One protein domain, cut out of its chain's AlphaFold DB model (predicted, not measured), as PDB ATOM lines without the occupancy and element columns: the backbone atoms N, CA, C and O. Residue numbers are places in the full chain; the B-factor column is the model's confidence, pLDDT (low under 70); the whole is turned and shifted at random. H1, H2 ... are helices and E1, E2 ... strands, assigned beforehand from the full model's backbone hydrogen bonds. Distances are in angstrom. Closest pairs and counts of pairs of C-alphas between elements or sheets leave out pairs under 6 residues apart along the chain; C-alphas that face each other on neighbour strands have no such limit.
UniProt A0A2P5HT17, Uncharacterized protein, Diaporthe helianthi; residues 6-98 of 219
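This is residues 6 to 98 of the 219 residues of an uncharacterized protein of Diaporthe helianthi (UniProt A0A2P5HT17). What shape? Little is regular: a strongly twisted antiparallel sheet, E1 E2 E3 E4, with helix H1 across one face and loops at both ends. What parts? E1 H1 E2 E3 E4, mixed in class, hold 36 of 93 printed residues. The compact whole, radius of gyration of the C-alphas 13.2 A, spans 44 by 28 by 21 A.

Which pairs? E2, residues 37 to 46, E3, residues 51 to 59, and E4, residues 72 to 77, form a meander of antiparallel hairpins; N 41 to O 56 is 2.9 A, N 53 to O 75 2.8 A. E1, residues 6 to 8, neighbours E2; N 7 to O 40 is 3.1 A. And H1? H1, residues 26 to 33, its O i to N i+4 pairs within hydrogen-bond range, is on the sheet, C-alphas 26 and 37 5.3 A apart.

E1's start? C-alpha 6 is at (-35.993, 37.361, -2.958). E3's length? It is 24.1 A.

Any cut? The printed part has none. How sure? 41 residues have pLDDT under 70.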
ATOM      1  N   THR A   6     -34.608  36.877  -3.034       68.44
ATOM      2  CA  THR A   6     -35.993  37.361  -2.958       68.44
ATOM      3  C   THR A   6     -36.138  38.626  -3.787       68.44
ATOM      4  O   THR A   6     -35.468  39.624  -3.513       68.44
ATOM      5  N   TYR A   7     -37.063  38.607  -4.742       67.31
ATOM      6  CA  TYR A   7     -37.368  39.747  -5.608       67.31
ATOM      7  C   TYR A   7     -38.794  40.251  -5.341       67.31
ATOM      8  O   TYR A   7     -39.704  39.457  -5.078       67.31
ATOM      9  N   LYS A   8     -38.995  41.574  -5.402       65.56
ATOM     10  CA  LYS A   8     -40.293  42.250  -5.192       65.56
ATOM     11  C   LYS A   8     -40.747  42.962  -6.470       65.56
ATOM     12  O   LYS A   8     -39.913  43.390  -7.259       65.56
ATOM     13  N   THR A   9     -42.058  43.142  -6.640       57.50
ATOM     14  CA  THR A   9     -42.734  43.721  -7.830       57.50
ATOM     15  C   THR A   9     -42.284  45.128  -8.253       57.50
ATOM     16  O   THR A   9     -42.697  45.606  -9.299       57.50
ATOM     17  N   THR A  10     -41.437  45.814  -7.486       56.25
ATOM     18  CA  THR A  10     -40.986  47.186  -7.785       56.25
ATOM     19  C   THR A  10     -40.004  47.298  -8.959       56.25
ATOM     20  O   THR A  10     -39.563  48.400  -9.270       56.25
ATOM     21  N   GLU A  11     -39.629  46.189  -9.595       61.19
ATOM     22  CA  GLU A  11     -38.727  46.172 -10.750       61.19
ATOM     23  C   GLU A  11     -39.473  46.413 -12.077       61.19
ATOM     24  O   GLU A  11     -40.662  46.103 -12.179       61.19
ATOM     25  N   PRO A  12     -38.822  46.988 -13.108       61.88
ATOM     26  CA  PRO A  12     -39.459  47.224 -14.402       61.88
ATOM     27  C   PRO A  12     -39.978  45.920 -15.028       61.88
ATOM     28  O   PRO A  12     -39.428  44.837 -14.819       61.88
ATOM     29  N   VAL A  13     -41.062  46.016 -15.805       60.22
ATOM     30  CA  VAL A  13     -41.624  44.865 -16.525       60.22
ATOM     31  C   VAL A  13     -40.603  44.385 -17.550       60.22
ATOM     32  O   VAL A  13     -40.356  45.071 -18.539       60.22
ATOM     33  N   ASN A  14     -40.022  43.210 -17.311       64.38
ATOM     34  CA  ASN A  14     -39.163  42.531 -18.267       64.38
ATOM     35  C   ASN A  14     -39.898  41.300 -18.813       64.38
ATOM     36  O   ASN A  14     -40.195  40.363 -18.072       64.38
ATOM     37  N   SER A  15     -40.232  41.336 -20.102       67.31
ATOM     38  CA  SER A  15     -40.874  40.231 -20.822       67.31
ATOM     39  C   SER A  15     -39.878  39.341 -21.565       67.31
ATOM     40  O   SER A  15     -40.291  38.367 -22.191       67.31
ATOM     41  N   GLU A  16     -38.588  39.683 -21.558       76.00
ATOM     42  CA  GLU A  16     -37.559  38.858 -22.184       76.00
ATOM     43  C   GLU A  16     -37.394  37.543 -21.424       76.00
ATOM     44  O   GLU A  16     -37.592  37.463 -20.212       76.00
ATOM     45  N   LEU A  17     -37.048  36.485 -22.158       75.38
ATOM     46  CA  LEU A  17     -36.843  35.178 -21.560       75.38
ATOM     47  C   LEU A  17     -35.553  35.174 -20.717       75.38
ATOM     48  O   LEU A  17     -34.478  35.435 -21.262       75.38
ATOM     49  N   PRO A  18     -35.621  34.808 -19.426       83.56
ATOM     50  CA  PRO A  18     -34.440  34.732 -18.587       83.56
ATOM     51  C   PRO A  18     -33.517  33.583 -19.006       83.56
ATOM     52  O   PRO A  18     -33.935  32.431 -19.113       83.56
ATOM     53  N   SER A  19     -32.235  33.901 -19.190       81.88
ATOM     54  CA  SER A  19     -31.143  32.940 -19.421       81.88
ATOM     55  C   SER A  19     -30.421  32.527 -18.132       81.88
ATOM     56  O   SER A  19     -29.536  31.674 -18.147       81.88
ATOM     57  N   LEU A  20     -30.806  33.127 -17.004       85.94
ATOM     58  CA  LEU A  20     -30.257  32.899 -15.672       85.94
ATOM     59  C   LEU A  20     -31.391  32.747 -14.654       85.94
ATOM     60  O   LEU A  20     -32.435  33.381 -14.839       85.94
ATOM     61  N   PRO A  21     -31.215  31.958 -13.576       87.56
ATOM     62  CA  PRO A  21     -32.229  31.831 -12.531       87.56
ATOM     63  C   PRO A  21     -32.618  33.189 -11.939       87.56
ATOM     64  O   PRO A  21     -33.796  33.435 -11.699       87.56
ATOM     65  N   GLU A  22     -31.648  34.090 -11.776       87.19
ATOM     66  CA  GLU A  22     -31.831  35.436 -11.222       87.19
ATOM     67  C   GLU A  22     -32.793  36.295 -12.047       87.19
ATOM     68  O   GLU A  22     -33.389  37.212 -11.502       87.19
ATOM     69  N   GLY A  23     -32.975  35.983 -13.335       84.88
ATOM     70  CA  GLY A  23     -33.911  36.687 -14.210       84.88
ATOM     71  C   GLY A  23     -35.382  36.297 -14.005       84.88
ATOM     72  O   GLY A  23     -36.260  36.867 -14.656       84.88
ATOM     73  N   ILE A  24     -35.689  35.338 -13.122       86.31
ATOM     74  CA  ILE A  24     -37.065  34.943 -12.784       86.31
ATOM     75  C   ILE A  24     -37.642  35.932 -11.758       86.31
ATOM     76  O   ILE A  24     -37.780  35.646 -10.567       86.31
ATOM     77  N   HIS A  25     -37.998  37.119 -12.243       87.44
ATOM     78  CA  HIS A  25     -38.575  38.190 -11.431       87.44
ATOM     79  C   HIS A  25     -40.112  38.087 -11.324       87.44
ATOM     80  O   HIS A  25     -40.762  37.509 -12.204       87.44
ATOM     81  N   PRO A  26     -40.740  38.699 -10.297       87.25
ATOM     82  CA  PRO A  26     -42.197  38.757 -10.156       87.25
ATOM     83  C   PRO A  26     -42.911  39.331 -11.380       87.25
ATOM     84  O   PRO A  26     -43.980  38.849 -11.748       87.25
ATOM     85  N   THR A  27     -42.329  40.336 -12.037       85.00
ATOM     86  CA  THR A  27     -42.914  40.965 -13.228       85.00
ATOM     87  C   THR A  27     -42.899  40.035 -14.436       85.00
ATOM     88  O   THR A  27     -43.924  39.887 -15.105       85.00
ATOM     89  N   TRP A  28     -41.785  39.335 -14.663       86.44
ATOM     90  CA  TRP A  28     -41.692  38.301 -15.690       86.44
ATOM     91  C   TRP A  28     -42.708  37.185 -15.430       86.44
ATOM     92  O   TRP A  28     -43.527  36.869 -16.295       86.44
ATOM     93  N   LEU A  29     -42.745  36.652 -14.205       84.50
ATOM     94  CA  LEU A  29     -43.657  35.568 -13.846       84.50
ATOM     95  C   LEU A  29     -45.131  36.004 -13.920       84.50
ATOM     96  O   LEU A  29     -45.980  35.223 -14.344       84.50
ATOM     97  N   THR A  30     -45.430  37.265 -13.596       83.50
ATOM     98  CA  THR A  30     -46.760  37.865 -13.790       83.50
ATOM     99  C   THR A  30     -47.170  37.854 -15.259       83.50
ATOM    100  O   THR A  30     -48.311  37.507 -15.572       83.50
ATOM    101  N   SER A  31     -46.245  38.187 -16.166       80.31
ATOM    102  CA  SER A  31     -46.510  38.179 -17.609       80.31
ATOM    103  C   SER A  31     -46.804  36.768 -18.137       80.31
ATOM    104  O   SER A  31     -47.732  36.588 -18.927       80.31
ATOM    105  N   VAL A  32     -46.083  35.760 -17.634       82.00
ATOM    106  CA  VAL A  32     -46.230  34.360 -18.054       82.00
ATOM    107  C   VAL A  32     -47.489  33.726 -17.461       82.00
ATOM    108  O   VAL A  32     -48.295  33.152 -18.190       82.00
ATOM    109  N   LEU A  33     -47.699  33.862 -16.149       80.31
ATOM    110  CA  LEU A  33     -48.855  33.283 -15.452       80.31
ATOM    111  C   LEU A  33     -50.151  34.067 -15.694       80.31
ATOM    112  O   LEU A  33     -51.230  33.575 -15.365       80.31
ATOM    113  N   ARG A  34     -50.057  35.292 -16.235       78.38
ATOM    114  CA  ARG A  34     -51.170  36.250 -16.382       78.38
ATOM    115  C   ARG A  34     -51.905  36.495 -15.060       78.38
ATOM    116  O   ARG A  34     -53.125  36.667 -15.021       78.38
ATOM    117  N   LYS A  35     -51.152  36.463 -13.960       81.19
ATOM    118  CA  LYS A  35     -51.624  36.640 -12.584       81.19
ATOM    119  C   LYS A  35     -50.632  37.499 -11.832       81.19
ATOM    120  O   LYS A  35     -49.436  37.286 -11.959       81.19
ATOM    121  N   GLN A  36     -51.138  38.430 -11.034       82.94
ATOM    122  CA  GLN A  36     -50.296  39.373 -10.317       82.94
ATOM    123  C   GLN A  36     -49.479  38.661  -9.230       82.94
ATOM    124  O   GLN A  36     -50.036  38.130  -8.261       82.94
ATOM    125  N   VAL A  37     -48.160  38.632  -9.419       85.38
ATOM    126  CA  VAL A  37     -47.185  38.074  -8.479       85.38
ATOM    127  C   VAL A  37     -46.526  39.208  -7.695       85.38
ATOM    128  O   VAL A  37     -45.968  40.143  -8.273       85.38
ATOM    129  N   ASN A  38     -46.564  39.097  -6.368       85.00
ATOM    130  CA  ASN A  38     -45.958  40.047  -5.438       85.00
ATOM    131  C   ASN A  38     -44.479  39.717  -5.180       85.00
ATOM    132  O   ASN A  38     -43.585  40.563  -5.253       85.00
ATOM    133  N   THR A  39     -44.205  38.447  -4.878       86.50
ATOM    134  CA  THR A  39     -42.851  38.000  -4.543       86.50
ATOM    135  C   THR A  39     -42.534  36.664  -5.182       86.50
ATOM    136  O   THR A  39     -43.389  35.776  -5.246       86.50
ATOM    137  N   VAL A  40     -41.276  36.519  -5.587       88.50
ATOM    138  CA  VAL A  40     -40.679  35.263  -6.037       88.50
ATOM    139  C   VAL A  40     -39.408  35.043  -5.225       88.50
ATOM    140  O   VAL A  40     -38.560  35.934  -5.138       88.50
ATOM    141  N   GLU A  41     -39.297  33.868  -4.618       89.06
ATOM    142  CA  GLU A  41     -38.111  33.413  -3.894       89.06
ATOM    143  C   GLU A  41     -37.559  32.161  -4.571       89.06
ATOM    144  O   GLU A  41     -38.258  31.153  -4.665       89.06
ATOM    145  N   ILE A  42     -36.305  32.198  -5.020       89.50
ATOM    146  CA  ILE A  42     -35.644  31.019  -5.594       89.50
ATOM    147  C   ILE A  42     -35.094  30.163  -4.454       89.50
ATOM    148  O   ILE A  42     -34.204  30.586  -3.716       89.50
ATOM    149  N   THR A  43     -35.607  28.941  -4.327       85.81
ATOM    150  CA  THR A  43     -35.280  28.029  -3.218       85.81
ATOM    151  C   THR A  43     -34.228  26.991  -3.596       85.81
ATOM    152  O   THR A  43     -33.420  26.585  -2.759       85.81
ATOM    153  N   LYS A  44     -34.218  26.543  -4.856       85.69
ATOM    154  CA  LYS A  44     -33.296  25.511  -5.344       85.69
ATOM    155  C   LYS A  44     -33.085  25.651  -6.845       85.69
ATOM    156  O   LYS A  44     -34.033  25.875  -7.588       85.69
ATOM    157  N   VAL A  45     -31.858  25.430  -7.302       85.75
ATOM    158  CA  VAL A  45     -31.531  25.301  -8.727       85.75
ATOM    159  C   VAL A  45     -30.846  23.957  -8.946       85.75
ATOM    160  O   VAL A  45     -29.952  23.579  -8.190       85.75
ATOM    161  N   VAL A  46     -31.290  23.209  -9.954       79.19
ATOM    162  CA  VAL A  46     -30.695  21.930 -10.362       79.19
ATOM    163  C   VAL A  46     -30.381  21.984 -11.845       79.19
ATOM    164  O   VAL A  46     -31.288  22.079 -12.668       79.19
ATOM    165  N   HIS A  47     -29.104  21.866 -12.192       78.06
ATOM    166  CA  HIS A  47     -28.673  21.792 -13.583       78.06
ATOM    167  C   HIS A  47     -28.665  20.337 -14.073       78.06
ATOM    168  O   HIS A  47     -28.217  19.426 -13.378       78.06
ATOM    169  N   GLY A  48     -29.190  20.124 -15.278       66.31
ATOM    170  CA  GLY A  48     -29.237  18.845 -15.987       66.31
ATOM    171  C   GLY A  48     -29.250  19.108 -17.493       66.31
ATOM    172  O   GLY A  48     -28.661  20.083 -17.940       66.31
ATOM    173  N   THR A  49     -29.953  18.305 -18.294       61.84
ATOM    174  CA  THR A  49     -30.172  18.608 -19.728       61.84
ATOM    175  C   THR A  49     -30.871  19.953 -19.953       61.84
ATOM    176  O   THR A  49     -30.604  20.621 -20.942       61.84
ATOM    177  N   ALA A  50     -31.719  20.360 -19.007       63.62
ATOM    178  CA  ALA A  50     -32.192  21.726 -18.813       63.62
ATOM    179  C   ALA A  50     -32.098  22.055 -17.314       63.62
ATOM    180  O   ALA A  50     -32.125  21.142 -16.478       63.62
ATOM    181  N   SER A  51     -32.000  23.333 -16.968       79.19
ATOM    182  CA  SER A  51     -32.014  23.793 -15.579       79.19
ATOM    183  C   SER A  51     -33.431  23.702 -15.012       79.19
ATOM    184  O   SER A  51     -34.390  24.036 -15.700       79.19
ATOM    185  N   LYS A  52     -33.575  23.254 -13.765       80.88
ATOM    186  CA  LYS A  52     -34.815  23.305 -12.979       80.88
ATOM    187  C   LYS A  52     -34.627  24.319 -11.856       80.88
ATOM    188  O   LYS A  52     -33.753  24.124 -11.012       80.88
ATOM    189  N   VAL A  53     -35.428  25.373 -11.849       84.38
ATOM    190  CA  VAL A  53     -35.427  26.433 -10.839       84.38
ATOM    191  C   VAL A  53     -36.702  26.314 -10.020       84.38
ATOM    192  O   VAL A  53     -37.803  26.454 -10.540       84.38
ATOM    193  N   PHE A  54     -36.558  26.016  -8.739       84.25
ATOM    194  CA  PHE A  54     -37.662  25.900  -7.801       84.25
ATOM    195  C   PHE A  54     -37.891  27.254  -7.146       84.25
ATOM    196  O   PHE A  54     -36.960  27.834  -6.577       84.25
ATOM    197  N   VAL A  55     -39.124  27.745  -7.210       85.69
ATOM    198  CA  VAL A  55     -39.503  29.051  -6.680       85.69
ATOM    199  C   VAL A  55     -40.715  28.971  -5.762       85.69
ATOM    200  O   VAL A  55     -41.661  28.223  -6.017       85.69
ATOM    201  N   THR A  56     -40.698  29.782  -4.710       85.94
ATOM    202  CA  THR A  56     -41.862  30.076  -3.874       85.94
ATOM    203  C   THR A  56     -42.472  31.394  -4.334       85.94
ATOM    204  O   THR A  56     -41.764  32.384  -4.513       85.94
ATOM    205  N   VAL A  57     -43.788  31.413  -4.535       86.50
ATOM    206  CA  VAL A  57     -44.520  32.539  -5.120       86.50
ATOM    207  C   VAL A  57     -45.610  33.017  -4.172       86.50
ATOM    208  O   VAL A  57     -46.393  32.218  -3.650       86.50
ATOM    209  N   VAL A  58     -45.697  34.334  -3.991       87.12
ATOM    210  CA  VAL A  58     -46.806  34.994  -3.290       87.12
ATOM    211  C   VAL A  58     -47.554  35.868  -4.287       87.12
ATOM    212  O   VAL A  58     -46.954  36.716  -4.945       87.12
ATOM    213  N   TYR A  59     -48.863  35.655  -4.398       84.88
ATOM    214  CA  TYR A  59     -49.764  36.448  -5.239       84.88
ATOM    215  C   TYR A  59     -50.409  37.579  -4.430       84.88
ATOM    216  O   TYR A  59     -50.503  37.484  -3.203       84.88
ATOM    217  N   ASP A  60     -50.895  38.615  -5.113       78.88
ATOM    218  CA  ASP A  60     -51.633  39.702  -4.462       78.88
ATOM    219  C   ASP A  60     -52.983  39.241  -3.885       78.88
ATOM    220  O   ASP A  60     -53.651  38.343  -4.406       78.88
ATOM    221  N   ALA A  61     -53.371  39.862  -2.769       64.75
ATOM    222  CA  ALA A  61     -54.490  39.442  -1.926       64.75
ATOM    223  C   ALA A  61     -55.888  39.741  -2.505       64.75
ATOM    224  O   ALA A  61     -56.873  39.235  -1.971       64.75
ATOM    225  N   GLU A  62     -55.999  40.534  -3.577       57.28
ATOM    226  CA  GLU A  62     -57.294  40.975  -4.127       57.28
ATOM    227  C   GLU A  62     -58.084  39.871  -4.849       57.28
ATOM    228  O   GLU A  62     -59.273  40.028  -5.128       57.28
ATOM    229  N   ASP A  63     -57.474  38.716  -5.105       53.34
ATOM    230  CA  ASP A  63     -58.135  37.604  -5.777       53.34
ATOM    231  C   ASP A  63     -58.667  36.604  -4.727       53.34
ATOM    232  O   ASP A  63     -58.003  35.645  -4.330       53.34
ATOM    233  N   THR A  64     -59.881  36.864  -4.234       48.78
ATOM    234  CA  THR A  64     -60.590  36.182  -3.122       48.78
ATOM    235  C   THR A  64     -60.879  34.676  -3.321       48.78
ATOM    236  O   THR A  64     -61.572  34.063  -2.513       48.78
ATOM    237  N   SER A  65     -60.284  34.032  -4.330       56.19
ATOM    238  CA  SER A  65     -60.349  32.584  -4.622       56.19
ATOM    239  C   SER A  65     -59.158  31.773  -4.060       56.19
ATOM    240  O   SER A  65     -58.887  30.649  -4.485       56.19
ATOM    241  N   ASN A  66     -58.406  32.356  -3.119       52.72
ATOM    242  CA  ASN A  66     -56.980  32.111  -2.855       52.72
ATOM    243  C   ASN A  66     -56.573  30.768  -2.189       52.72
ATOM    244  O   ASN A  66     -55.494  30.677  -1.601       52.72
ATOM    245  N   THR A  67     -57.379  29.705  -2.257       54.41
ATOM    246  CA  THR A  67     -57.015  28.403  -1.655       54.41
ATOM    247  C   THR A  67     -56.352  27.422  -2.619       54.41
ATOM    248  O   THR A  67     -55.704  26.495  -2.146       54.41
ATOM    249  N   ASN A  68     -56.447  27.627  -3.940       60.47
ATOM    250  CA  ASN A  68     -56.032  26.609  -4.920       60.47
ATOM    251  C   ASN A  68     -54.869  26.980  -5.848       60.47
ATOM    252  O   ASN A  68     -54.631  26.292  -6.839       60.47
ATOM    253  N   ARG A  69     -54.127  28.053  -5.555       69.94
ATOM    254  CA  ARG A  69     -52.989  28.462  -6.395       69.94
ATOM    255  C   ARG A  69     -51.701  27.746  -5.999       69.94
ATOM    256  O   ARG A  69     -51.417  27.637  -4.802       69.94
ATOM    257  N   PRO A  70     -50.885  27.321  -6.977       69.69
ATOM    258  CA  PRO A  70     -49.588  26.741  -6.691       69.69
ATOM    259  C   PRO A  70     -48.657  27.815  -6.120       69.69
ATOM    260  O   PRO A  70     -48.360  28.820  -6.768       69.69
ATOM    261  N   LYS A  71     -48.231  27.602  -4.872       80.94
ATOM    262  CA  LYS A  71     -47.286  28.470  -4.146       80.94
ATOM    263  C   LYS A  71     -45.832  28.073  -4.371       80.94
ATOM    264  O   LYS A  71     -44.942  28.873  -4.132       80.94
ATOM    265  N   PHE A  72     -45.616  26.846  -4.820       82.25
ATOM    266  CA  PHE A  72     -44.311  26.268  -5.083       82.25
ATOM    267  C   PHE A  72     -44.305  25.813  -6.531       82.25
ATOM    268  O   PHE A  72     -45.150  24.999  -6.907       82.25
ATOM    269  N   LEU A  73     -43.403  26.363  -7.333       82.19
ATOM    270  CA  LEU A  73     -43.293  26.067  -8.755       82.19
ATOM    271  C   LEU A  73     -41.902  25.523  -9.051       82.19
ATOM    272  O   LEU A  73     -40.906  26.086  -8.603       82.19
ATOM    273  N   CYS A  74     -41.826  24.478  -9.861       83.00
ATOM    274  CA  CYS A  74     -40.627  24.164 -10.627       83.00
ATOM    275  C   CYS A  74     -40.726  24.887 -11.975       83.00
ATOM    276  O   CYS A  74     -41.758  24.806 -12.630       83.00
ATOM    277  N   ILE A  75     -39.684  25.609 -12.378       82.44
ATOM    278  CA  ILE A  75     -39.559  26.289 -13.670       82.44
ATOM    279  C   ILE A  75     -38.368  25.658 -14.369       82.44
ATOM    280  O   ILE A  75     -37.237  25.752 -13.896       82.44
ATOM    281  N   LYS A  76     -38.600  24.990 -15.494       78.00
ATOM    282  CA  LYS A  76     -37.532  24.318 -16.234       78.00
ATOM    283  C   LYS A  76     -37.155  25.107 -17.493       78.00
ATOM    284  O   LYS A  76     -38.017  25.591 -18.203       78.00
ATOM    285  N   GLY A  77     -35.866  25.280 -17.771       77.25
ATOM    286  CA  GLY A  77     -35.407  26.142 -18.863       77.25
ATOM    287  C   GLY A  77     -33.888  26.197 -19.005       77.25
ATOM    288  O   GLY A  77     -33.156  25.537 -18.266       77.25
ATOM    289  N   GLY A  78     -33.403  26.969 -19.974       79.00
ATOM    290  CA  GLY A  78     -31.976  27.177 -20.237       79.00
ATOM    291  C   GLY A  78     -31.342  28.207 -19.300       79.00
ATOM    292  O   GLY A  78     -30.858  29.228 -19.765       79.00
ATOM    293  N   PHE A  79     -31.362  27.959 -17.987       81.94
ATOM    294  CA  PHE A  79     -30.857  28.893 -16.967       81.94
ATOM    295  C   PHE A  79     -29.373  28.678 -16.617       81.94
ATOM    296  O   PHE A  79     -29.008  28.673 -15.444       81.94
ATOM    297  N   ASP A  80     -28.541  28.333 -17.597       77.31
ATOM    298  CA  ASP A  80     -27.109  28.072 -17.400       77.31
ATOM    299  C   ASP A  80     -26.330  28.591 -18.619       77.31
ATOM    300  O   ASP A  80     -26.404  27.977 -19.686       77.31
ATOM    301  N   PRO A  81     -25.583  29.703 -18.484       66.19
ATOM    302  CA  PRO A  81     -24.922  30.365 -19.605       66.19
ATOM    303  C   PRO A  81     -23.676  29.602 -20.073       66.19
ATOM    304  O   PRO A  81     -23.103  29.945 -21.104       66.19
ATOM    305  N   THR A  82     -23.222  28.605 -19.303       65.81
ATOM    306  CA  THR A  82     -22.036  27.796 -19.618       65.81
ATOM    307  C   THR A  82     -22.354  26.604 -20.511       65.81
ATOM    308  O   THR A  82     -21.449  26.004 -21.093       65.81
ATOM    309  N   ARG A  83     -23.638  26.263 -20.650       58.84
ATOM    310  CA  ARG A  83     -24.087  25.293 -21.644       58.84
ATOM    311  C   ARG A  83     -24.196  26.031 -22.968       58.84
ATOM    312  O   ARG A  83     -24.831  27.078 -23.032       58.84
ATOM    313  N   ASP A  84     -23.534  25.491 -23.990       47.41
ATOM    314  CA  ASP A  84     -23.603  25.990 -25.363       47.41
ATOM    315  C   ASP A  84     -25.049  26.374 -25.697       47.41
ATOM    316  O   ASP A  84     -25.963  25.570 -25.496       47.41
ATOM    317  N   GLN A  85     -25.245  27.600 -26.190       44.44
ATOM    318  CA  GLN A  85     -26.531  28.157 -26.625       44.44
ATOM    319  C   GLN A  85     -27.070  27.440 -27.876       44.44
ATOM    320  O   GLN A  85     -27.812  28.023 -28.667       44.44
ATOM    321  N   SER A  86     -26.713  26.168 -28.075       38.94
ATOM    322  CA  SER A  86     -27.493  25.258 -28.892       38.94
ATOM    323  C   SER A  86     -28.936  25.394 -28.412       38.94
ATOM    324  O   SER A  86     -29.173  25.247 -27.208       38.94
ATOM    325  N   PRO A  87     -29.879  25.781 -29.285       37.78
ATOM    326  CA  PRO A  87     -31.217  26.155 -28.873       37.78
ATOM    327  C   PRO A  87     -31.893  24.934 -28.256       37.78
ATOM    328  O   PRO A  87     -32.498  24.126 -28.950       37.78
ATOM    329  N   VAL A  88     -31.788  24.787 -26.936       38.34
ATOM    330  CA  VAL A  88     -32.793  24.093 -26.146       38.34
ATOM    331  C   VAL A  88     -34.035  24.968 -26.285       38.34
ATOM    332  O   VAL A  88     -34.024  26.094 -25.781       38.34
ATOM    333  N   PRO A  89     -35.056  24.538 -27.051       34.22
ATOM    334  CA  PRO A  89     -36.187  25.395 -27.368       34.22
ATOM    335  C   PRO A  89     -36.855  25.882 -26.083       34.22
ATOM    336  O   PRO A  89     -36.884  25.163 -25.079       34.22
ATOM    337  N   LEU A  90     -37.377  27.105 -26.147       37.38
ATOM    338  CA  LEU A  90     -37.885  27.962 -25.069       37.38
ATOM    339  C   LEU A  90     -38.951  27.359 -24.134       37.38
ATOM    340  O   LEU A  90     -39.386  28.010 -23.188       37.38
ATOM    341  N   ASP A  91     -39.361  26.118 -24.347       36.75
ATOM    342  CA  ASP A  91     -40.671  25.650 -23.915       36.75
ATOM    343  C   ASP A  91     -40.627  24.497 -22.919       36.75
ATOM    344  O   ASP A  91     -41.626  23.836 -22.644       36.75
ATOM    345  N   CYS A  92     -39.463  24.259 -22.321       34.31
ATOM    346  CA  CYS A  92     -39.387  23.375 -21.168       34.31
ATOM    347  C   CYS A  92     -39.881  24.031 -19.873       34.31
ATOM    348  O   CYS A  92     -39.772  23.362 -18.844       34.31
ATOM    349  N   ILE A  93     -40.438  25.256 -19.890       38.81
ATOM    350  CA  ILE A  93     -41.049  25.869 -18.701       38.81
ATOM    351  C   ILE A  93     -42.357  25.138 -18.396       38.81
ATOM    352  O   ILE A  93     -43.464  25.543 -18.731       38.81
ATOM    353  N   THR A  94     -42.190  23.989 -17.760       42.28
ATOM    354  CA  THR A  94     -43.243  23.193 -17.156       42.28
ATOM    355  C   THR A  94     -43.406  23.713 -15.742       42.28
ATOM    356  O   THR A  94     -42.507  23.541 -14.929       42.28
ATOM    357  N   PHE A  95     -44.519  24.397 -15.471       38.09
ATOM    358  CA  PHE A  95     -44.890  24.789 -14.116       38.09
ATOM    359  C   PHE A  95     -45.453  23.566 -13.397       38.09
ATOM    360  O   PHE A  95     -46.639  23.259 -13.500       38.09
ATOM    361  N   GLU A  96     -44.595  22.844 -12.691       39.69
ATOM    362  CA  GLU A  96     -45.031  21.756 -11.816       39.69
ATOM    363  C   GLU A  96     -45.219  22.311 -10.401       39.69
ATOM    364  O   GLU A  96     -44.301  22.911  -9.837       39.69
ATOM    365  N   GLN A  97     -46.417  22.143  -9.834       39.31
ATOM    366  CA  GLN A  97     -46.668  22.458  -8.430       39.31
ATOM    367  C   GLN A  97     -45.933  21.438  -7.558       39.31
ATOM    368  O   GLN A  97     -46.156  20.239  -7.733       39.31
ATOM    369  N   GLU A  98     -45.107  21.876  -6.601       36.78
ATOM    370  CA  GLU A  98     -44.556  20.929  -5.621       36.78
ATOM    371  C   GLU A  98     -45.694  20.351  -4.755       36.78
ATOM    372  O   GLU A  98     -46.437  21.103  -4.111       36.78
TER     373      GLU A  98